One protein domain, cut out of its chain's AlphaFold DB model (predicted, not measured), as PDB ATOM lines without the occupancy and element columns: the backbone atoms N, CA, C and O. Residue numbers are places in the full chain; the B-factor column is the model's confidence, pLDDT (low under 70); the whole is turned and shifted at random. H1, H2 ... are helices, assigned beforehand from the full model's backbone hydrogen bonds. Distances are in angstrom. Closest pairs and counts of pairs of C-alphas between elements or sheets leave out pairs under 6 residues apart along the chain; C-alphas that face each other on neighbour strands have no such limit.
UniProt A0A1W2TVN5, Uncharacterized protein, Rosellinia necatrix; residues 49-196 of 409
ATOM      1  N   GLY A  49      53.355  17.119 -33.211       64.75
ATOM      2  CA  GLY A  49      54.766  17.203 -32.796       64.75
ATOM      3  C   GLY A  49      54.983  16.890 -31.307       64.75
ATOM      4  O   GLY A  49      55.995  16.303 -30.928       64.75
ATOM      5  N   SER A  50      53.990  17.178 -30.458       64.81
ATOM      6  CA  SER A  50      53.985  16.819 -29.034       64.81
ATOM      7  C   SER A  50      53.992  15.304 -28.789       64.81
ATOM      8  O   SER A  50      54.678  14.833 -27.875       64.81
ATOM      9  N   PHE A  51      53.291  14.523 -29.618       65.75
ATOM     10  CA  PHE A  51      53.301  13.064 -29.547       65.75
ATOM     11  C   PHE A  51      54.675  12.510 -29.931       65.75
ATOM     12  O   PHE A  51      55.239  11.702 -29.192       65.75
ATOM     13  N   GLN A  52      55.265  12.995 -31.027       65.62
ATOM     14  CA  GLN A  52      56.582  12.540 -31.481       65.62
ATOM     15  C   GLN A  52      57.685  12.839 -30.453       65.62
ATOM     16  O   GLN A  52      58.490  11.958 -30.142       65.62
ATOM     17  N   ILE A  53      57.678  14.038 -29.857       68.00
ATOM     18  CA  ILE A  53      58.630  14.422 -28.803       68.00
ATOM     19  C   ILE A  53      58.458  13.534 -27.564       68.00
ATOM     20  O   ILE A  53      59.445  13.067 -26.996       68.00
ATOM     21  N   THR A  54      57.217  13.244 -27.163       68.94
ATOM     22  CA  THR A  54      56.930  12.360 -26.020       68.94
ATOM     23  C   THR A  54      57.387  10.923 -26.280       68.94
ATOM     24  O   THR A  54      58.010  10.307 -25.416       68.94
ATOM     25  N   VAL A  55      57.147  10.385 -27.479       70.31
ATOM     26  CA  VAL A  55      57.615   9.043 -27.863       70.31
ATOM     27  C   VAL A  55      59.142   8.987 -27.894       70.31
ATOM     28  O   VAL A  55      59.728   8.062 -27.328       70.31
ATOM     29  N   ALA A  56      59.805   9.990 -28.477       66.44
ATOM     30  CA  ALA A  56      61.261  10.089 -28.480       66.44
ATOM     31  C   ALA A  56      61.826  10.162 -27.052       66.44
ATOM     32  O   ALA A  56      62.779   9.455 -26.730       66.44
ATOM     33  N   ALA A  57      61.195  10.942 -26.169       69.31
ATOM     34  CA  ALA A  57      61.556  11.025 -24.759       69.31
ATOM     35  C   ALA A  57      61.464   9.664 -24.052       69.31
ATOM     36  O   ALA A  57      62.401   9.260 -23.364       69.31
ATOM     37  N   ILE A  58      60.363   8.930 -24.252       71.69
ATOM     38  CA  ILE A  58      60.166   7.590 -23.684       71.69
ATOM     39  C   ILE A  58      61.222   6.619 -24.214       71.69
ATOM     40  O   ILE A  58      61.779   5.844 -23.438       71.69
ATOM     41  N   VAL A  59      61.544   6.674 -25.508       69.31
ATOM     42  CA  VAL A  59      62.569   5.816 -26.119       69.31
ATOM     43  C   VAL A  59      63.955   6.145 -25.560       69.31
ATOM     44  O   VAL A  59      64.683   5.231 -25.179       69.31
ATOM     45  N   ILE A  60      64.316   7.426 -25.441       68.38
ATOM     46  CA  ILE A  60      65.604   7.863 -24.876       68.38
ATOM     47  C   ILE A  60      65.711   7.461 -23.403       68.38
ATOM     48  O   ILE A  60      66.741   6.928 -22.986       68.38
ATOM     49  N   LEU A  61      64.655   7.673 -22.613       68.44
ATOM     50  CA  LEU A  61      64.603   7.265 -21.208       68.44
ATOM     51  C   LEU A  61      64.675   5.743 -21.070       68.44
ATOM     52  O   LEU A  61      65.446   5.242 -20.254       68.44
ATOM     53  N   GLY A  62      63.929   5.007 -21.893       73.62
ATOM     54  CA  GLY A  62      63.926   3.549 -21.933       73.62
ATOM     55  C   GLY A  62      65.294   2.984 -22.302       73.62
ATOM     56  O   GLY A  62      65.800   2.107 -21.607       73.62
ATOM     57  N   LEU A  63      65.949   3.529 -23.329       67.31
ATOM     58  CA  LEU A  63      67.316   3.159 -23.703       67.31
ATOM     59  C   LEU A  63      68.309   3.504 -22.591       67.31
ATOM     60  O   LEU A  63      69.108   2.656 -22.204       67.31
ATOM     61  N   SER A  64      68.233   4.700 -22.010       68.44
ATOM     62  CA  SER A  64      69.073   5.094 -20.867       68.44
ATOM     63  C   SER A  64      68.885   4.148 -19.678       68.44
ATOM     64  O   SER A  64      69.833   3.807 -18.974       68.44
ATOM     65  N   PHE A  65      67.659   3.678 -19.463       68.88
ATOM     66  CA  PHE A  65      67.331   2.745 -18.400       68.88
ATOM     67  C   PHE A  65      67.844   1.331 -18.684       68.88
ATOM     68  O   PHE A  65      68.512   0.750 -17.835       68.88
ATOM     69  N   VAL A  66      67.600   0.790 -19.882       69.31
ATOM     70  CA  VAL A  66      68.107  -0.526 -20.306       69.31
ATOM     71  C   VAL A  66      69.626  -0.555 -20.225       69.31
ATOM     72  O   VAL A  66      70.204  -1.503 -19.707       69.31
ATOM     73  N   THR A  67      70.286   0.501 -20.682       66.75
ATOM     74  CA  THR A  67      71.749   0.580 -20.694       66.75
ATOM     75  C   THR A  67      72.319   0.653 -19.281       66.75
ATOM     76  O   THR A  67      73.269  -0.069 -18.976       66.75
ATOM     77  N   ARG A  68      71.672   1.397 -18.374       70.38
ATOM     78  CA  ARG A  68      71.979   1.339 -16.938       70.38
ATOM     79  C   ARG A  68      71.735  -0.043 -16.356       70.38
ATOM     80  O   ARG A  68      72.612  -0.540 -15.664       70.38
ATOM     81  N   LEU A  69      70.609  -0.697 -16.648       69.81
ATOM     82  CA  LEU A  69      70.326  -2.052 -16.163       69.81
ATOM     83  C   LEU A  69      71.400  -3.049 -16.611       69.81
ATOM     84  O   LEU A  69      71.887  -3.824 -15.790       69.81
ATOM     85  N   LEU A  70      71.803  -3.006 -17.884       68.56
ATOM     86  CA  LEU A  70      72.850  -3.871 -18.431       68.56
ATOM     87  C   LEU A  70      74.182  -3.710 -17.684       68.56
ATOM     88  O   LEU A  70      74.884  -4.702 -17.492       68.56
ATOM     89  N   LYS A  71      74.514  -2.492 -17.237       64.31
ATOM     90  CA  LYS A  71      75.716  -2.220 -16.432       64.31
ATOM     91  C   LYS A  71      75.556  -2.598 -14.964       64.31
ATOM     92  O   LYS A  71      76.490  -3.137 -14.377       64.31
ATOM     93  N   LEU A  72      74.389  -2.312 -14.388       68.69
ATOM     94  CA  LEU A  72      74.077  -2.557 -12.980       68.69
ATOM     95  C   LEU A  72      74.204  -4.059 -12.686       68.69
ATOM     96  O   LEU A  72      74.820  -4.471 -11.710       68.69
ATOM     97  N   PHE A  73      73.679  -4.917 -13.563       72.81
ATOM     98  CA  PHE A  73      73.861  -6.356 -13.410       72.81
ATOM     99  C   PHE A  73      75.320  -6.757 -13.646       72.81
ATOM    100  O   PHE A  73      75.758  -6.938 -14.779       72.81
ATOM    101  N   GLU A  74      76.050  -6.996 -12.556       69.00
ATOM    102  CA  GLU A  74      77.421  -7.520 -12.578       69.00
ATOM    103  C   GLU A  74      77.524  -8.798 -13.431       69.00
ATOM    104  O   GLU A  74      78.496  -9.006 -14.154       69.00
ATOM    105  N   THR A  75      76.483  -9.632 -13.408       68.38
ATOM    106  CA  THR A  75      76.365 -10.838 -14.236       68.38
ATOM    107  C   THR A  75      76.307 -10.508 -15.723       68.38
ATOM    108  O   THR A  75      76.947 -11.184 -16.522       68.38
ATOM    109  N   THR A  76      75.582  -9.455 -16.097       65.50
ATOM    110  CA  THR A  76      75.438  -9.007 -17.484       65.50
ATOM    111  C   THR A  76      76.679  -8.268 -17.957       65.50
ATOM    112  O   THR A  76      77.094  -8.485 -19.084       65.50
ATOM    113  N   SER A  77      77.327  -7.478 -17.100       66.62
ATOM    114  CA  SER A  77      78.627  -6.856 -17.379       66.62
ATOM    115  C   SER A  77      79.714  -7.911 -17.618       66.62
ATOM    116  O   SER A  77      80.401  -7.875 -18.642       66.62
ATOM    117  N   ARG A  78      79.797  -8.931 -16.748       72.88
ATOM    118  CA  ARG A  78      80.670 -10.100 -16.953       72.88
ATOM    119  C   ARG A  78      80.298 -10.845 -18.230       72.88
ATOM    120  O   ARG A  78      81.175 -11.156 -19.021       72.88
ATOM    121  N   PHE A  79      79.009 -11.052 -18.493       73.38
ATOM    122  CA  PHE A  79      78.559 -11.682 -19.731       73.38
ATOM    123  C   PHE A  79      78.936 -10.856 -20.964       73.38
ATOM    124  O   PHE A  79      79.414 -11.422 -21.934       73.38
ATOM    125  N   LEU A  80      78.791  -9.531 -20.950       68.12
ATOM    126  CA  LEU A  80      79.177  -8.656 -22.057       68.12
ATOM    127  C   LEU A  80      80.691  -8.705 -22.288       68.12
ATOM    128  O   LEU A  80      81.152  -8.829 -23.425       68.12
ATOM    129  N   ALA A  81      81.473  -8.675 -21.210       72.62
ATOM    130  CA  ALA A  81      82.917  -8.847 -21.278       72.62
ATOM    131  C   ALA A  81      83.289 -10.231 -21.854       72.62
ATOM    132  O   ALA A  81      84.078 -10.331 -22.797       72.62
ATOM    133  N   ASP A  82      82.659 -11.300 -21.379       76.50
ATOM    134  CA  ASP A  82      83.019 -12.672 -21.742       76.50
ATOM    135  C   ASP A  82      82.443 -13.125 -23.091       76.50
ATOM    136  O   ASP A  82      83.035 -13.962 -23.774       76.50
ATOM    137  N   LYS A  83      81.299 -12.581 -23.515       76.81
ATOM    138  CA  LYS A  83      80.618 -12.943 -24.768       76.81
ATOM    139  C   LYS A  83      80.799 -11.950 -25.893       76.81
ATOM    140  O   LYS A  83      80.653 -12.367 -27.032       76.81
ATOM    141  N   ILE A  84      81.098 -10.681 -25.627       74.19
ATOM    142  CA  ILE A  84      81.321  -9.693 -26.693       74.19
ATOM    143  C   ILE A  84      82.806  -9.360 -26.778       74.19
ATOM    144  O   ILE A  84      83.422  -9.558 -27.827       74.19
ATOM    145  N   ARG A  85      83.429  -8.954 -25.664       74.31
ATOM    146  CA  ARG A  85      84.833  -8.502 -25.666       74.31
ATOM    147  C   ARG A  85      85.810  -9.630 -26.016       74.31
ATOM    148  O   ARG A  85      86.712  -9.444 -26.833       74.31
ATOM    149  N   MET A  86      85.616 -10.819 -25.445       76.06
ATOM    150  CA  MET A  86      86.453 -11.999 -25.714       76.06
ATOM    151  C   MET A  86      86.422 -12.452 -27.184       76.06
ATOM    152  O   MET A  86      87.494 -12.495 -27.791       76.06
ATOM    153  N   PRO A  87      85.276 -12.789 -27.809       78.31
ATOM    154  CA  PRO A  87      85.285 -13.243 -29.198       78.31
ATOM    155  C   PRO A  87      85.697 -12.140 -30.164       78.31
ATOM    156  O   PRO A  87      86.400 -12.449 -31.123       78.31
ATOM    157  N   MET A  88      85.357 -10.878 -29.883       74.62
ATOM    158  CA  MET A  88      85.787  -9.753 -30.706       74.62
ATOM    159  C   MET A  88      87.307  -9.586 -30.682       74.62
ATOM    160  O   MET A  88      87.934  -9.511 -31.738       74.62
ATOM    161  N   SER A  89      87.929  -9.650 -29.499       76.50
ATOM    162  CA  SER A  89      89.393  -9.622 -29.395       76.50
ATOM    163  C   SER A  89      90.046 -10.837 -30.062       76.50
ATOM    164  O   SER A  89      91.077 -10.693 -30.711       76.50
ATOM    165  N   ARG A  90      89.439 -12.033 -29.981       82.81
ATOM    166  CA  ARG A  90      89.943 -13.237 -30.664       82.81
ATOM    167  C   ARG A  90      89.830 -13.131 -32.180       82.81
ATOM    168  O   ARG A  90      90.782 -13.481 -32.870       82.81
ATOM    169  N   HIS A  91      88.683 -12.697 -32.704       80.12
ATOM    170  CA  HIS A  91      88.487 -12.504 -34.143       80.12
ATOM    171  C   HIS A  91      89.475 -11.482 -34.669       80.12
ATOM    172  O   HIS A  91      90.127 -11.729 -35.678       80.12
ATOM    173  N   LEU A  92      89.681 -10.399 -33.929       72.75
ATOM    174  CA  LEU A  92      90.640  -9.410 -34.350       72.75
ATOM    175  C   LEU A  92      92.083  -9.902 -34.258       72.75
ATOM    176  O   LEU A  92      92.828  -9.723 -35.209       72.75
ATOM    177  N   ARG A  93      92.485 -10.583 -33.177       79.88
ATOM    178  CA  ARG A  93      93.819 -11.204 -33.102       79.88
ATOM    179  C   ARG A  93      94.054 -12.147 -34.279       79.88
ATOM    180  O   ARG A  93      95.158 -12.177 -34.805       79.88
ATOM    181  N   LYS A  94      93.024 -12.875 -34.730       84.12
ATOM    182  CA  LYS A  94      93.103 -13.711 -35.937       84.12
ATOM    183  C   LYS A  94      93.283 -12.880 -37.205       84.12
ATOM    184  O   LYS A  94      94.158 -13.217 -37.991       84.12
ATOM    185  N   VAL A  95      92.496 -11.819 -37.396       78.25
ATOM    186  CA  VAL A  95      92.614 -10.931 -38.567       78.25
ATOM    187  C   VAL A  95      93.980 -10.250 -38.589       78.25
ATOM    188  O   VAL A  95      94.655 -10.285 -39.607       78.25
ATOM    189  N   LEU A  96      94.442  -9.725 -37.456       75.56
ATOM    190  CA  LEU A  96      95.736  -9.065 -37.348       75.56
ATOM    191  C   LEU A  96      96.890 -10.049 -37.558       75.56
ATOM    192  O   LEU A  96      97.796  -9.776 -38.333       75.56
ATOM    193  N   ALA A  97      96.832 -11.235 -36.942       81.62
ATOM    194  CA  ALA A  97      97.820 -12.285 -37.181       81.62
ATOM    195  C   ALA A  97      97.819 -12.743 -38.645       81.62
ATOM    196  O   ALA A  97      98.873 -13.076 -39.184       81.62
ATOM    197  N   TYR A  98      96.656 -12.760 -39.298       81.94
ATOM    198  CA  TYR A  98      96.539 -13.053 -40.720       81.94
ATOM    199  C   TYR A  98      97.184 -11.950 -41.572       81.94
ATOM    200  O   TYR A  98      98.019 -12.272 -42.415       81.94
ATOM    201  N   CYS A  99      96.903 -10.671 -41.301       75.50
ATOM    202  CA  CYS A  99      97.530  -9.529 -41.977       75.50
ATOM    203  C   CYS A  99      99.056  -9.521 -41.806       75.50
ATOM    204  O   CYS A  99      99.791  -9.441 -42.790       75.50
ATOM    205  N   VAL A 100      99.544  -9.725 -40.580       77.31
ATOM    206  CA  VAL A 100     100.978  -9.816 -40.276       77.31
ATOM    207  C   VAL A 100     101.620 -10.991 -41.021       77.31
ATOM    208  O   VAL A 100     102.658 -10.819 -41.658       77.31
ATOM    209  N   LYS A 101     100.985 -12.172 -41.034       82.56
ATOM    210  CA  LYS A 101     101.463 -13.326 -41.820       82.56
ATOM    211  C   LYS A 101     101.518 -13.026 -43.320       82.56
ATOM    212  O   LYS A 101     102.494 -13.392 -43.970       82.56
ATOM    213  N   LEU A 102     100.511 -12.344 -43.865       75.44
ATOM    214  CA  LEU A 102     100.479 -11.894 -45.262       75.44
ATOM    215  C   LEU A 102     101.597 -10.896 -45.582       75.44
ATOM    216  O   LEU A 102     102.175 -10.959 -46.665       75.44
ATOM    217  N   ARG A 103     101.933 -10.011 -44.638       71.75
ATOM    218  CA  ARG A 103     103.038  -9.051 -44.763       71.75
ATOM    219  C   ARG A 103     104.402  -9.744 -44.770       71.75
ATOM    220  O   ARG A 103     105.257  -9.396 -45.582       71.75
ATOM    221  N   LEU A 104     104.586 -10.732 -43.895       73.75
ATOM    222  CA  LEU A 104     105.827 -11.503 -43.755       73.75
ATOM    223  C   LEU A 104     106.036 -12.537 -44.868       73.75
ATOM    224  O   LEU A 104     107.166 -12.974 -45.060       73.75
ATOM    225  N   ALA A 105     104.991 -12.923 -45.611       80.06
ATOM    226  CA  ALA A 105     105.086 -13.894 -46.699       80.06
ATOM    227  C   ALA A 105     106.037 -13.393 -47.820       80.06
ATOM    228  O   ALA A 105     105.688 -12.476 -48.582       80.06
ATOM    229  N   PRO A 106     107.231 -14.001 -47.985       62.59
ATOM    230  CA  PRO A 106     108.242 -13.508 -48.924       62.59
ATOM    231  C   PRO A 106     107.843 -13.712 -50.393       62.59
ATOM    232  O   PRO A 106     108.270 -12.958 -51.260       62.59
ATOM    233  N   GLN A 107     106.987 -14.700 -50.682       59.47
ATOM    234  CA  GLN A 107     106.763 -15.209 -52.041       59.47
ATOM    235  C   GLN A 107     105.660 -14.519 -52.860       59.47
ATOM    236  O   GLN A 107     105.544 -14.777 -54.057       59.47
ATOM    237  N   ALA A 108     104.867 -13.608 -52.292       53.31
ATOM    238  CA  ALA A 108     103.856 -12.882 -53.066       53.31
ATOM    239  C   ALA A 108     104.485 -11.691 -53.818       53.31
ATOM    240  O   ALA A 108     104.242 -10.529 -53.500       53.31
ATOM    241  N   HIS A 109     105.327 -11.973 -54.815       49.53
ATOM    242  CA  HIS A 109     106.044 -10.978 -55.623       49.53
ATOM    243  C   HIS A 109     105.170 -10.327 -56.721       49.53
ATOM    244  O   HIS A 109     105.688  -9.740 -57.666       49.53
ATOM    245  N   ARG A 110     103.832 -10.375 -56.611       57.59
ATOM    246  CA  ARG A 110     102.940  -9.530 -57.425       57.59
ATOM    247  C   ARG A 110     102.859  -8.147 -56.775       57.59
ATOM    248  O   ARG A 110     102.044  -7.912 -55.884       57.59
ATOM    249  N   SER A 111     103.736  -7.250 -57.226       62.28
ATOM    250  CA  SER A 111     103.982  -5.898 -56.693       62.28
ATOM    251  C   SER A 111     102.727  -5.041 -56.467       62.28
ATOM    252  O   SER A 111     102.715  -4.222 -55.554       62.28
ATOM    253  N   GLY A 112     101.639  -5.263 -57.212       67.12
ATOM    254  CA  GLY A 112     100.384  -4.520 -57.032       67.12
ATOM    255  C   GLY A 112      99.502  -4.974 -55.859       67.12
ATOM    256  O   GLY A 112      98.697  -4.189 -55.364       67.12
ATOM    257  N   PHE A 113      99.626  -6.222 -55.392       66.38
ATOM    258  CA  PHE A 113      98.710  -6.774 -54.381       66.38
ATOM    259  C   PHE A 113      99.159  -6.460 -52.947       66.38
ATOM    260  O   PHE A 113      98.324  -6.220 -52.077       66.38
ATOM    261  N   LYS A 114     100.479  -6.376 -52.714       66.06
ATOM    262  CA  LYS A 114     101.046  -6.003 -51.407       66.06
ATOM    263  C   LYS A 114     100.637  -4.590 -50.984       66.06
ATOM    264  O   LYS A 114     100.214  -4.412 -49.848       66.06
ATOM    265  N   GLY A 115     100.672  -3.619 -51.901       68.56
ATOM    266  CA  GLY A 115     100.248  -2.244 -51.603       68.56
ATOM    267  C   GLY A 115      98.772  -2.145 -51.207       68.56
ATOM    268  O   GLY A 115      98.434  -1.443 -50.261       68.56
ATOM    269  N   ARG A 116      97.891  -2.916 -51.865       72.44
ATOM    270  CA  ARG A 116      96.465  -2.951 -51.506       72.44
ATOM    271  C   ARG A 116      96.235  -3.574 -50.134       72.44
ATOM    272  O   ARG A 116      95.458  -3.028 -49.372       72.44
ATOM    273  N   ILE A 117      96.904  -4.675 -49.793       74.44
ATOM    274  CA  ILE A 117      96.710  -5.320 -48.482       74.44
ATOM    275  C   ILE A 117      97.131  -4.386 -47.339       74.44
ATOM    276  O   ILE A 117      96.390  -4.248 -46.369       74.44
ATOM    277  N   VAL A 118      98.269  -3.701 -47.483       72.12
ATOM    278  CA  VAL A 118      98.758  -2.746 -46.474       72.12
ATOM    279  C   VAL A 118      97.780  -1.577 -46.293       72.12
ATOM    280  O   VAL A 118      97.544  -1.150 -45.167       72.12
ATOM    281  N   LEU A 119      97.142  -1.112 -47.374       77.56
ATOM    282  CA  LEU A 119      96.151  -0.033 -47.315       77.56
ATOM    283  C   LEU A 119      94.917  -0.391 -46.471       77.56
ATOM    284  O   LEU A 119      94.354   0.486 -45.830       77.56
ATOM    285  N   TRP A 120      94.493  -1.658 -46.457       78.50
ATOM    286  CA  TRP A 120      93.317  -2.096 -45.693       78.50
ATOM    287  C   TRP A 120      93.636  -2.471 -44.239       78.50
ATOM    288  O   TRP A 120      92.737  -2.476 -43.402       78.50
ATOM    289  N   GLU A 121      94.897  -2.763 -43.913       80.38
ATOM    290  CA  GLU A 121      95.303  -3.189 -42.568       80.38
ATOM    291  C   GLU A 121      95.175  -2.058 -41.533       80.38
ATOM    292  O   GLU A 121      94.516  -2.230 -40.506       80.38
ATOM    293  N   TYR A 122      95.752  -0.888 -41.824       79.19
ATOM    294  CA  TYR A 122      95.722   0.279 -40.936       79.19
ATOM    295  C   TYR A 122      94.308   0.791 -40.602       79.19
ATOM    296  O   TYR A 122      94.028   0.974 -39.416       79.19
ATOM    297  N   PRO A 123      93.381   0.987 -41.562       79.50
ATOM    298  CA  PRO A 123      92.023   1.424 -41.242       79.50
ATOM    299  C   PRO A 123      91.232   0.381 -40.463       79.50
ATOM    300  O   PRO A 123      90.444   0.745 -39.593       79.50
ATOM    301  N   LEU A 124      91.464  -0.910 -40.707       81.12
ATOM    302  CA  LEU A 124      90.785  -1.971 -39.969       81.12
ATOM    303  C   LEU A 124      91.278  -2.040 -38.515       81.12
ATOM    304  O   LEU A 124      90.474  -2.204 -37.595       81.12
ATOM    305  N   LEU A 125      92.580  -1.829 -38.292       81.31
ATOM    306  CA  LEU A 125      93.152  -1.686 -36.954       81.31
ATOM    307  C   LEU A 125      92.641  -0.423 -36.242       81.31
ATOM    308  O   LEU A 125      92.234  -0.504 -35.082       81.31
ATOM    309  N   ALA A 126      92.614   0.723 -36.928       83.19
ATOM    310  CA  ALA A 126      92.113   1.979 -36.377       83.19
ATOM    311  C   ALA A 126      90.629   1.880 -35.990       83.19
ATOM    312  O   ALA A 126      90.259   2.223 -34.869       83.19
ATOM    313  N   CYS A 127      89.796   1.320 -36.874       81.00
ATOM    314  CA  CYS A 127      88.380   1.064 -36.615       81.00
ATOM    315  C   CYS A 127      88.180   0.148 -35.401       81.00
ATOM    316  O   CYS A 127      87.318   0.401 -34.560       81.00
ATOM    317  N   TYR A 128      89.008  -0.887 -35.252       81.25
ATOM    318  CA  TYR A 128      88.955  -1.740 -34.070       81.25
ATOM    319  C   TYR A 128      89.308  -0.994 -32.786       81.25
ATOM    320  O   TYR A 128      88.608  -1.148 -31.786       81.25
ATOM    321  N   LEU A 129      90.397  -0.225 -32.786       80.25
ATOM    322  CA  LEU A 129      90.822   0.508 -31.596       80.25
ATOM    323  C   LEU A 129      89.793   1.560 -31.208       80.25
ATOM    324  O   LEU A 129      89.493   1.687 -30.023       80.25
ATOM    325  N   TYR A 130      89.187   2.216 -32.198       82.62
ATOM    326  CA  TYR A 130      88.037   3.083 -31.999       82.62
ATOM    327  C   TYR A 130      86.879   2.330 -31.346       82.62
ATOM    328  O   TYR A 130      86.406   2.724 -30.287       82.62
ATOM    329  N   LEU A 131      86.445   1.210 -31.925       76.38
ATOM    330  CA  LEU A 131      85.303   0.464 -31.405       76.38
ATOM    331  C   LEU A 131      85.572  -0.083 -29.998       76.38
ATOM    332  O   LEU A 131      84.696  -0.048 -29.138       76.38
ATOM    333  N   ARG A 132      86.797  -0.543 -29.735       82.31
ATOM    334  CA  ARG A 132      87.241  -0.940 -28.397       82.31
ATOM    335  C   ARG A 132      87.171   0.233 -27.427       82.31
ATOM    336  O   ARG A 132      86.648   0.061 -26.333       82.31
ATOM    337  N   MET A 133      87.669   1.400 -27.824       80.75
ATOM    338  CA  MET A 133      87.621   2.617 -27.021       80.75
ATOM    339  C   MET A 133      86.177   3.038 -26.743       80.75
ATOM    340  O   MET A 133      85.854   3.347 -25.602       80.75
ATOM    341  N   VAL A 134      85.284   2.972 -27.733       79.06
ATOM    342  CA  VAL A 134      83.847   3.222 -27.553       79.06
ATOM    343  C   VAL A 134      83.256   2.246 -26.544       79.06
ATOM    344  O   VAL A 134      82.561   2.680 -25.637       79.06
ATOM    345  N   VAL A 135      83.559   0.949 -26.649       79.00
ATOM    346  CA  VAL A 135      83.089  -0.060 -25.688       79.00
ATOM    347  C   VAL A 135      83.640   0.202 -24.285       79.00
ATOM    348  O   VAL A 135      82.886   0.109 -23.322       79.00
ATOM    349  N   ASP A 136      84.919   0.553 -24.152       78.56
ATOM    350  CA  ASP A 136      85.552   0.828 -22.859       78.56
ATOM    351  C   ASP A 136      85.001   2.132 -22.234       78.56
ATOM    352  O   ASP A 136      84.685   2.157 -21.045       78.56
ATOM    353  N   ILE A 137      84.779   3.189 -23.029       77.56
ATOM    354  CA  ILE A 137      84.094   4.424 -22.603       77.56
ATOM    355  C   ILE A 137      82.664   4.107 -22.194       77.56
ATOM    356  O   ILE A 137      82.207   4.559 -21.144       77.56
ATOM    357  N   TYR A 138      81.959   3.310 -22.992       75.06
ATOM    358  CA  TYR A 138      80.594   2.927 -22.700       75.06
ATOM    359  C   TYR A 138      80.515   2.094 -21.427       75.06
ATOM    360  O   TYR A 138      79.603   2.296 -20.647       75.06
ATOM    361  N   ALA A 139      81.476   1.212 -21.162       73.56
ATOM    362  CA  ALA A 139      81.550   0.441 -19.925       73.56
ATOM    363  C   ALA A 139      81.979   1.281 -18.707       73.56
ATOM    364  O   ALA A 139      81.816   0.836 -17.572       73.56
ATOM    365  N   SER A 140      82.526   2.480 -18.918       75.69
ATOM    366  CA  SER A 140      83.024   3.331 -17.839       75.69
ATOM    367  C   SER A 140      81.905   4.020 -17.050       75.69
ATOM    368  O   SER A 140      80.827   4.322 -17.572       75.69
ATOM    369  N   VAL A 141      82.225   4.366 -15.797       70.19
ATOM    370  CA  VAL A 141      81.391   5.209 -14.920       70.19
ATOM    371  C   VAL A 141      81.154   6.590 -15.541       70.19
ATOM    372  O   VAL A 141      80.102   7.191 -15.341       70.19
ATOM    373  N   PHE A 142      82.096   7.090 -16.348       69.31
ATOM    374  CA  PHE A 142      81.949   8.376 -17.030       69.31
ATOM    375  C   PHE A 142      80.742   8.383 -17.974       69.31
ATOM    376  O   PHE A 142      79.968   9.338 -17.973       69.31
ATOM    377  N   SER A 143      80.521   7.295 -18.719       73.88
ATOM    378  CA  SER A 143      79.332   7.162 -19.566       73.88
ATOM    379  C   SER A 143      78.039   7.243 -18.748       73.88
ATOM    380  O   SER A 143      77.074   7.842 -19.218       73.88
ATOM    381  N   ASP A 144      78.015   6.706 -17.525       70.06
ATOM    382  CA  ASP A 144      76.837   6.799 -16.656       70.06
ATOM    383  C   ASP A 144      76.575   8.230 -16.202       70.06
ATOM    384  O   ASP A 144      75.437   8.693 -16.283       70.06
ATOM    385  N   ILE A 145      77.623   8.950 -15.790       69.75
ATOM    386  CA  ILE A 145      77.525  10.363 -15.399       69.75
ATOM    387  C   ILE A 145      76.990  11.194 -16.563       69.75
ATOM    388  O   ILE A 145      76.064  11.984 -16.368       69.75
ATOM    389  N   VAL A 146      77.520  10.981 -17.773       70.88
ATOM    390  CA  VAL A 146      77.025  11.639 -18.984       70.88
ATOM    391  C   VAL A 146      75.542  11.325 -19.149       70.88
ATOM    392  O   VAL A 146      74.739  12.241 -19.062       70.88
ATOM    393  N   TRP A 147      75.132  10.057 -19.255       72.00
ATOM    394  CA  TRP A 147      73.717   9.690 -19.428       72.00
ATOM    395  C   TRP A 147      72.778  10.251 -18.351       72.00
ATOM    396  O   TRP A 147      71.632  10.598 -18.652       72.00
ATOM    397  N   VAL A 148      73.223  10.337 -17.095       68.94
ATOM    398  CA  VAL A 148      72.475  10.987 -16.006       68.94
ATOM    399  C   VAL A 148      72.303  12.474 -16.275       68.94
ATOM    400  O   VAL A 148      71.171  12.958 -16.247       68.94
ATOM    401  N   LEU A 149      73.388  13.177 -16.593       69.06
ATOM    402  CA  LEU A 149      73.349  14.597 -16.924       69.06
ATOM    403  C   LEU A 149      72.447  14.862 -18.136       69.06
ATOM    404  O   LEU A 149      71.654  15.799 -18.118       69.06
ATOM    405  N   LEU A 150      72.500  13.995 -19.152       66.56
ATOM    406  CA  LEU A 150      71.654  14.093 -20.342       66.56
ATOM    407  C   LEU A 150      70.176  13.949 -20.007       66.56
ATOM    408  O   LEU A 150      69.362  14.765 -20.433       66.56
ATOM    409  N   SER A 151      69.839  12.946 -19.197       69.50
ATOM    410  CA  SER A 151      68.467  12.740 -18.730       69.50
ATOM    411  C   SER A 151      67.970  13.949 -17.929       69.50
ATOM    412  O   SER A 151      66.818  14.349 -18.073       69.50
ATOM    413  N   ALA A 152      68.841  14.557 -17.115       69.00
ATOM    414  CA  ALA A 152      68.514  15.728 -16.306       69.00
ATOM    415  C   ALA A 152      68.291  16.988 -17.158       69.00
ATOM    416  O   ALA A 152      67.288  17.676 -16.972       69.00
ATOM    417  N   ILE A 153      69.176  17.278 -18.119       68.69
ATOM    418  CA  ILE A 153      69.032  18.424 -19.034       68.69
ATOM    419  C   ILE A 153      67.762  18.270 -19.868       68.69
ATOM    420  O   ILE A 153      66.969  19.206 -19.968       68.69
ATOM    421  N   PHE A 154      67.553  17.082 -20.438       70.81
ATOM    422  CA  PHE A 154      66.377  16.784 -21.244       70.81
ATOM    423  C   PHE A 154      65.087  16.928 -20.426       70.81
ATOM    424  O   PHE A 154      64.185  17.666 -20.822       70.81
ATOM    425  N   GLY A 155      65.040  16.322 -19.235       70.19
ATOM    426  CA  GLY A 155      63.915  16.455 -18.311       70.19
ATOM    427  C   GLY A 155      63.645  17.908 -17.911       70.19
ATOM    428  O   GLY A 155      62.494  18.327 -17.901       70.19
ATOM    429  N   THR A 156      64.689  18.705 -17.660       69.50
ATOM    430  CA  THR A 156      64.553  20.129 -17.298       69.50
ATOM    431  C   THR A 156      63.986  20.957 -18.446       69.50
ATOM    432  O   THR A 156      63.093  21.775 -18.224       69.50
ATOM    433  N   LYS A 157      64.454  20.730 -19.681       66.06
ATOM    434  CA  LYS A 157      63.908  21.405 -20.866       66.06
ATOM    435  C   LYS A 157      62.431  21.086 -21.053       66.06
ATOM    436  O   LYS A 157      61.634  22.001 -21.245       66.06
ATOM    437  N   GLN A 158      62.057  19.816 -20.932       68.31
ATOM    438  CA  GLN A 158      60.663  19.414 -21.070       68.31
ATOM    439  C   GLN A 158      59.794  20.013 -19.959       68.31
ATOM    440  O   GLN A 158      58.736  20.557 -20.252       68.31
ATOM    441  N   LEU A 159      60.287  20.044 -18.715       67.31
ATOM    442  CA  LEU A 159      59.599  20.704 -17.604       67.31
ATOM    443  C   LEU A 159      59.395  22.206 -17.860       67.31
ATOM    444  O   LEU A 159      58.336  22.748 -17.558       67.31
ATOM    445  N   SER A 160      60.398  22.883 -18.431       69.25
ATOM    446  CA  SER A 160      60.300  24.308 -18.765       69.25
ATOM    447  C   SER A 160      59.299  24.581 -19.890       69.25
ATOM    448  O   SER A 160      58.528  25.532 -19.790       69.25
ATOM    449  N   ALA A 161      59.250  23.714 -20.906       67.38
ATOM    450  CA  ALA A 161      58.282  23.805 -21.994       67.38
ATOM    451  C   ALA A 161      56.851  23.573 -21.489       67.38
ATOM    452  O   ALA A 161      55.944  24.313 -21.854       67.38
ATOM    453  N   GLN A 162      56.653  22.604 -20.589       67.12
ATOM    454  CA  GLN A 162      55.348  22.372 -19.965       67.12
ATOM    455  C   GLN A 162      54.918  23.535 -19.075       67.12
ATOM    456  O   GLN A 162      53.765  23.948 -19.116       67.12
ATOM    457  N   ARG A 163      55.845  24.126 -18.313       71.69
ATOM    458  CA  ARG A 163      55.539  25.281 -17.460       71.69
ATOM    459  C   ARG A 163      55.049  26.493 -18.256       71.69
ATOM    460  O   ARG A 163      54.227  27.234 -17.738       71.69
ATOM    461  N   ALA A 164      55.518  26.671 -19.490       69.81
ATOM    462  CA  ALA A 164      55.027  27.722 -20.381       69.81
ATOM    463  C   ALA A 164      53.592  27.472 -20.892       69.81
ATOM    464  O   ALA A 164      52.928  28.414 -21.307       69.81
ATOM    465  N   LEU A 165      53.113  26.223 -20.856       64.31
ATOM    466  CA  LEU A 165      51.762  25.830 -21.283       64.31
ATOM    467  C   LEU A 165      50.757  25.754 -20.117       64.31
ATOM    468  O   LEU A 165      49.551  25.769 -20.342       64.31
ATOM    469  N   LEU A 166      51.250  25.693 -18.877       60.28
ATOM    470  CA  LEU A 166      50.478  25.507 -17.640       60.28
ATOM    471  C   LEU A 166      49.728  26.754 -17.132       60.28
ATOM    472  O   LEU A 166      49.109  26.682 -16.072       60.28
ATOM    473  N   ASP A 167      49.721  27.867 -17.872       60.97
ATOM    474  CA  ASP A 167      48.795  28.983 -17.593       60.97
ATOM    475  C   ASP A 167      47.323  28.625 -17.907       60.97
ATOM    476  O   ASP A 167      46.417  29.413 -17.634       60.97
ATOM    477  N   GLU A 168      47.049  27.413 -18.410       57.25
ATOM    478  CA  GLU A 168      45.696  26.864 -18.526       57.25
ATOM    479  C   GLU A 168      45.402  25.730 -17.518       57.25
ATOM    480  O   GLU A 168      46.157  24.762 -17.424       57.25
ATOM    481  N   PRO A 169      44.259  25.774 -16.804       53.34
ATOM    482  CA  PRO A 169      43.929  24.863 -15.702       53.34
ATOM    483  C   PRO A 169      43.454  23.453 -16.123       53.34
ATOM    484  O   PRO A 169      42.694  22.818 -15.388       53.34
ATOM    485  N   ASN A 170      43.884  22.919 -17.273       50.94
ATOM    486  CA  ASN A 170      43.471  21.578 -17.706       50.94
ATOM    487  C   ASN A 170      44.359  20.476 -17.104       50.94
ATOM    488  O   ASN A 170      45.471  20.188 -17.527       50.94
ATOM    489  N   ASN A 171      43.798  19.850 -16.074       50.66
ATOM    490  CA  ASN A 171      44.413  18.969 -15.087       50.66
ATOM    491  C   ASN A 171      44.557  17.499 -15.557       50.66
ATOM    492  O   ASN A 171      44.175  16.575 -14.837       50.66
ATOM    493  N   ILE A 172      45.050  17.257 -16.778       55.81
ATOM    494  CA  ILE A 172      45.193  15.900 -17.336       55.81
ATOM    495  C   ILE A 172      46.675  15.507 -17.324       55.81
ATOM    496  O   ILE A 172      47.441  15.942 -18.171       55.81
ATOM    497  N   TYR A 173      47.054  14.713 -16.316       52.94
ATOM    498  CA  TYR A 173      48.327  13.996 -16.125       52.94
ATOM    499  C   TYR A 173      49.482  14.375 -17.060       52.94
ATOM    500  O   TYR A 173      49.760  13.703 -18.053       52.94
ATOM    501  N   ASP A 174      50.196  15.426 -16.675       57.72
ATOM    502  CA  ASP A 174      51.311  15.933 -17.454       57.72
ATOM    503  C   ASP A 174      52.593  15.112 -17.239       57.72
ATOM    504  O   ASP A 174      52.849  14.563 -16.160       57.72
ATOM    505  N   PHE A 175      53.430  15.053 -18.275       53.97
ATOM    506  CA  PHE A 175      54.737  14.377 -18.324       53.97
ATOM    507  C   PHE A 175      55.620  14.643 -17.083       53.97
ATOM    508  O   PHE A 175      56.389  13.774 -16.655       53.97
ATOM    509  N   GLY A 176      55.445  15.806 -16.446       57.78
ATOM    510  CA  GLY A 176      56.041  16.178 -15.163       57.78
ATOM    511  C   GLY A 176      55.771  15.222 -13.990       57.78
ATOM    512  O   GLY A 176      56.546  15.241 -13.039       57.78
ATOM    513  N   GLN A 177      54.750  14.355 -14.041       62.56
ATOM    514  CA  GLN A 177      54.506  13.319 -13.023       62.56
ATOM    515  C   GLN A 177      55.180  11.977 -13.349       62.56
ATOM    516  O   GLN A 177      55.652  11.283 -12.448       62.56
ATOM    517  N   ILE A 178      55.293  11.612 -14.629       67.88
ATOM    518  CA  ILE A 178      55.906  10.341 -15.054       67.88
ATOM    519  C   ILE A 178      57.425  10.374 -14.837       67.88
ATOM    520  O   ILE A 178      58.016   9.381 -14.407       67.88
ATOM    521  N   LEU A 179      58.060  11.526 -15.073       64.62
ATOM    522  CA  LEU A 179      59.503  11.709 -14.905       64.62
ATOM    523  C   LEU A 179      60.002  11.439 -13.463       64.62
ATOM    524  O   LEU A 179      60.933  10.640 -13.309       64.62
ATOM    525  N   PRO A 180      59.423  12.027 -12.393       60.88
ATOM    526  CA  PRO A 180      59.830  11.733 -11.022       60.88
ATOM    527  C   PRO A 180      59.528  10.289 -10.615       60.88
ATOM    528  O   PRO A 180      60.327   9.703  -9.890       60.88
ATOM    529  N   ILE A 181      58.454   9.671 -11.123       69.19
ATOM    530  CA  ILE A 181      58.180   8.244 -10.884       69.19
ATOM    531  C   ILE A 181      59.274   7.375 -11.523       69.19
ATOM    532  O   ILE A 181      59.815   6.487 -10.866       69.19
ATOM    533  N   ALA A 182      59.667   7.655 -12.768       68.56
ATOM    534  CA  ALA A 182      60.743   6.929 -13.444       68.56
ATOM    535  C   ALA A 182      62.099   7.104 -12.731       68.56
ATOM    536  O   ALA A 182      62.834   6.131 -12.541       68.56
ATOM    537  N   MET A 183      62.412   8.324 -12.277       68.44
ATOM    538  CA  MET A 183      63.602   8.612 -11.464       68.44
ATOM    539  C   MET A 183      63.575   7.872 -10.120       68.44
ATOM    540  O   MET A 183      64.592   7.309  -9.710       68.44
ATOM    541  N   LEU A 184      62.415   7.810  -9.459       69.19
ATOM    542  CA  LEU A 184      62.229   7.089  -8.200       69.19
ATOM    543  C   LEU A 184      62.442   5.581  -8.382       69.19
ATOM    544  O   LEU A 184      63.171   4.963  -7.608       69.19
ATOM    545  N   VAL A 185      61.869   4.989  -9.434       75.69
ATOM    546  CA  VAL A 185      62.066   3.568  -9.764       75.69
ATOM    547  C   VAL A 185      63.544   3.277 -10.026       75.69
ATOM    548  O   VAL A 185      64.081   2.299  -9.500       75.69
ATOM    549  N   ALA A 186      64.235   4.146 -10.769       67.88
ATOM    550  CA  ALA A 186      65.671   4.014 -10.998       67.88
ATOM    551  C   ALA A 186      66.472   4.067  -9.682       67.88
ATOM    552  O   ALA A 186      67.343   3.221  -9.458       67.88
ATOM    553  N   ALA A 187      66.154   4.999  -8.779       65.06
ATOM    554  CA  ALA A 187      66.802   5.102  -7.472       65.06
ATOM    555  C   ALA A 187      66.573   3.845  -6.613       65.06
ATOM    556  O   ALA A 187      67.530   3.293  -6.067       65.06
ATOM    557  N   ILE A 188      65.341   3.325  -6.563       72.38
ATOM    558  CA  ILE A 188      64.998   2.100  -5.820       72.38
ATOM    559  C   ILE A 188      65.782   0.893  -6.350       72.38
ATOM    560  O   ILE A 188      66.320   0.106  -5.567       72.38
ATOM    561  N   LEU A 189      65.893   0.749  -7.673       72.81
ATOM    562  CA  LEU A 189      66.666  -0.334  -8.287       72.81
ATOM    563  C   LEU A 189      68.160  -0.233  -7.956       72.81
ATOM    564  O   LEU A 189      68.793  -1.253  -7.678       72.81
ATOM    565  N   THR A 190      68.696   0.987  -7.919       67.75
ATOM    566  CA  THR A 190      70.096   1.252  -7.554       67.75
ATOM    567  C   THR A 190      70.369   0.884  -6.090       67.75
ATOM    568  O   THR A 190      71.344   0.195  -5.788       67.75
ATOM    569  N   ILE A 191      69.463   1.257  -5.180       71.75
ATOM    570  CA  ILE A 191      69.547   0.917  -3.752       71.75
ATOM    571  C   ILE A 191      69.473  -0.603  -3.548       71.75
ATOM    572  O   ILE A 191      70.319  -1.177  -2.863       71.75
ATOM    573  N   ARG A 192      68.503  -1.285  -4.178       77.94
ATOM    574  CA  ARG A 192      68.348  -2.746  -4.070       77.94
ATOM    575  C   ARG A 192      69.622  -3.482  -4.482       77.94
ATOM    576  O   ARG A 192      69.996  -4.470  -3.853       77.94
ATOM    577  N   GLN A 193      70.278  -3.007  -5.533       67.69
ATOM    578  CA  GLN A 193      71.528  -3.591  -5.995       67.69
ATOM    579  C   GLN A 193      72.684  -3.390  -5.017       67.69
ATOM    580  O   GLN A 193      73.396  -4.352  -4.737       67.69
ATOM    581  N   SER A 194      72.823  -2.197  -4.430       67.12
ATOM    582  CA  SER A 194      73.837  -1.935  -3.398       67.12
ATOM    583  C   SER A 194      73.740  -2.934  -2.232       67.12
ATOM    584  O   SER A 194      74.754  -3.476  -1.792       67.12
ATOM    585  N   PHE A 195      72.520  -3.284  -1.809       74.56
ATOM    586  CA  PHE A 195      72.299  -4.278  -0.754       74.56
ATOM    587  C   PHE A 195      72.557  -5.733  -1.180       74.56
ATOM    588  O   PHE A 195      72.954  -6.551  -0.350       74.56
ATOM    589  N   MET A 196      72.348  -6.080  -2.454       71.50
ATOM    590  CA  MET A 196      72.592  -7.436  -2.971       71.50
ATOM    591  C   MET A 196      74.087  -7.716  -3.192       71.50
ATOM    592  O   MET A 196      74.540  -8.835  -2.945       71.50
TER     593      MET A 196
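This is residues 49 to 196 of the 409 residues of an uncharacterized protein of Rosellinia necatrix (UniProt A0A1W2TVN5). The longest helix, H2, pairs with H3 in a long helical hairpin, one arm of an open V; the other arm is a loose up-and-down bundle of H1, H4 and H5, each running against the one before. The printed part has 148 residues with five named helices, H1 to H5, and no named strand. It is all helix and extended, radius of gyration of the C-alphas 24.0 A, spanning 83 by 41 by 20 A.

H2, residues 74 to 104, measures 42.4 A from first to last C-alpha; H3, 111 to 139, 43.5 A. H1, 49 to 72, 34.0 A, begins at C-alpha 49 (54.766, 17.203, -32.796). H4 is 141 to 165, 36.7 A; H5, 175 to 196, 32.1 A, ends at C-alpha 196 (72.592, -7.436, -2.971).

H2, with residues 92 to 103 alone, touches H3 at a shallow tilt of 15 degrees, opposite ways; closest C-alphas Cys 99 and Glu 121, 6.7 A. H1 and H2 only just touch, with 3 pairs within 8 A, only at the corner; closest C-alphas Lys 71 and Ser 77, 5.6 A. H1, with residues 61 to 68 alone, touches H4 at 24 degrees, a shallow tilt, opposite ways; closest C-alphas Ser 64 and Trp 147, 6.7 A. H4 and H5, a hairpin, only just touch, with 3 pairs; closest C-alphas Leu 159 and Gly 176, 6.3 A. O i to N i+4 pairs are within hydrogen-bond range throughout H1, and in 25 of 27 in H2, 21 of 25 in H3, 20 of 21 in H4 and 17 of 18 in H5.

The printed part has no cut and no long link; 76 residues are under pLDDT 70, among them 164 to 184.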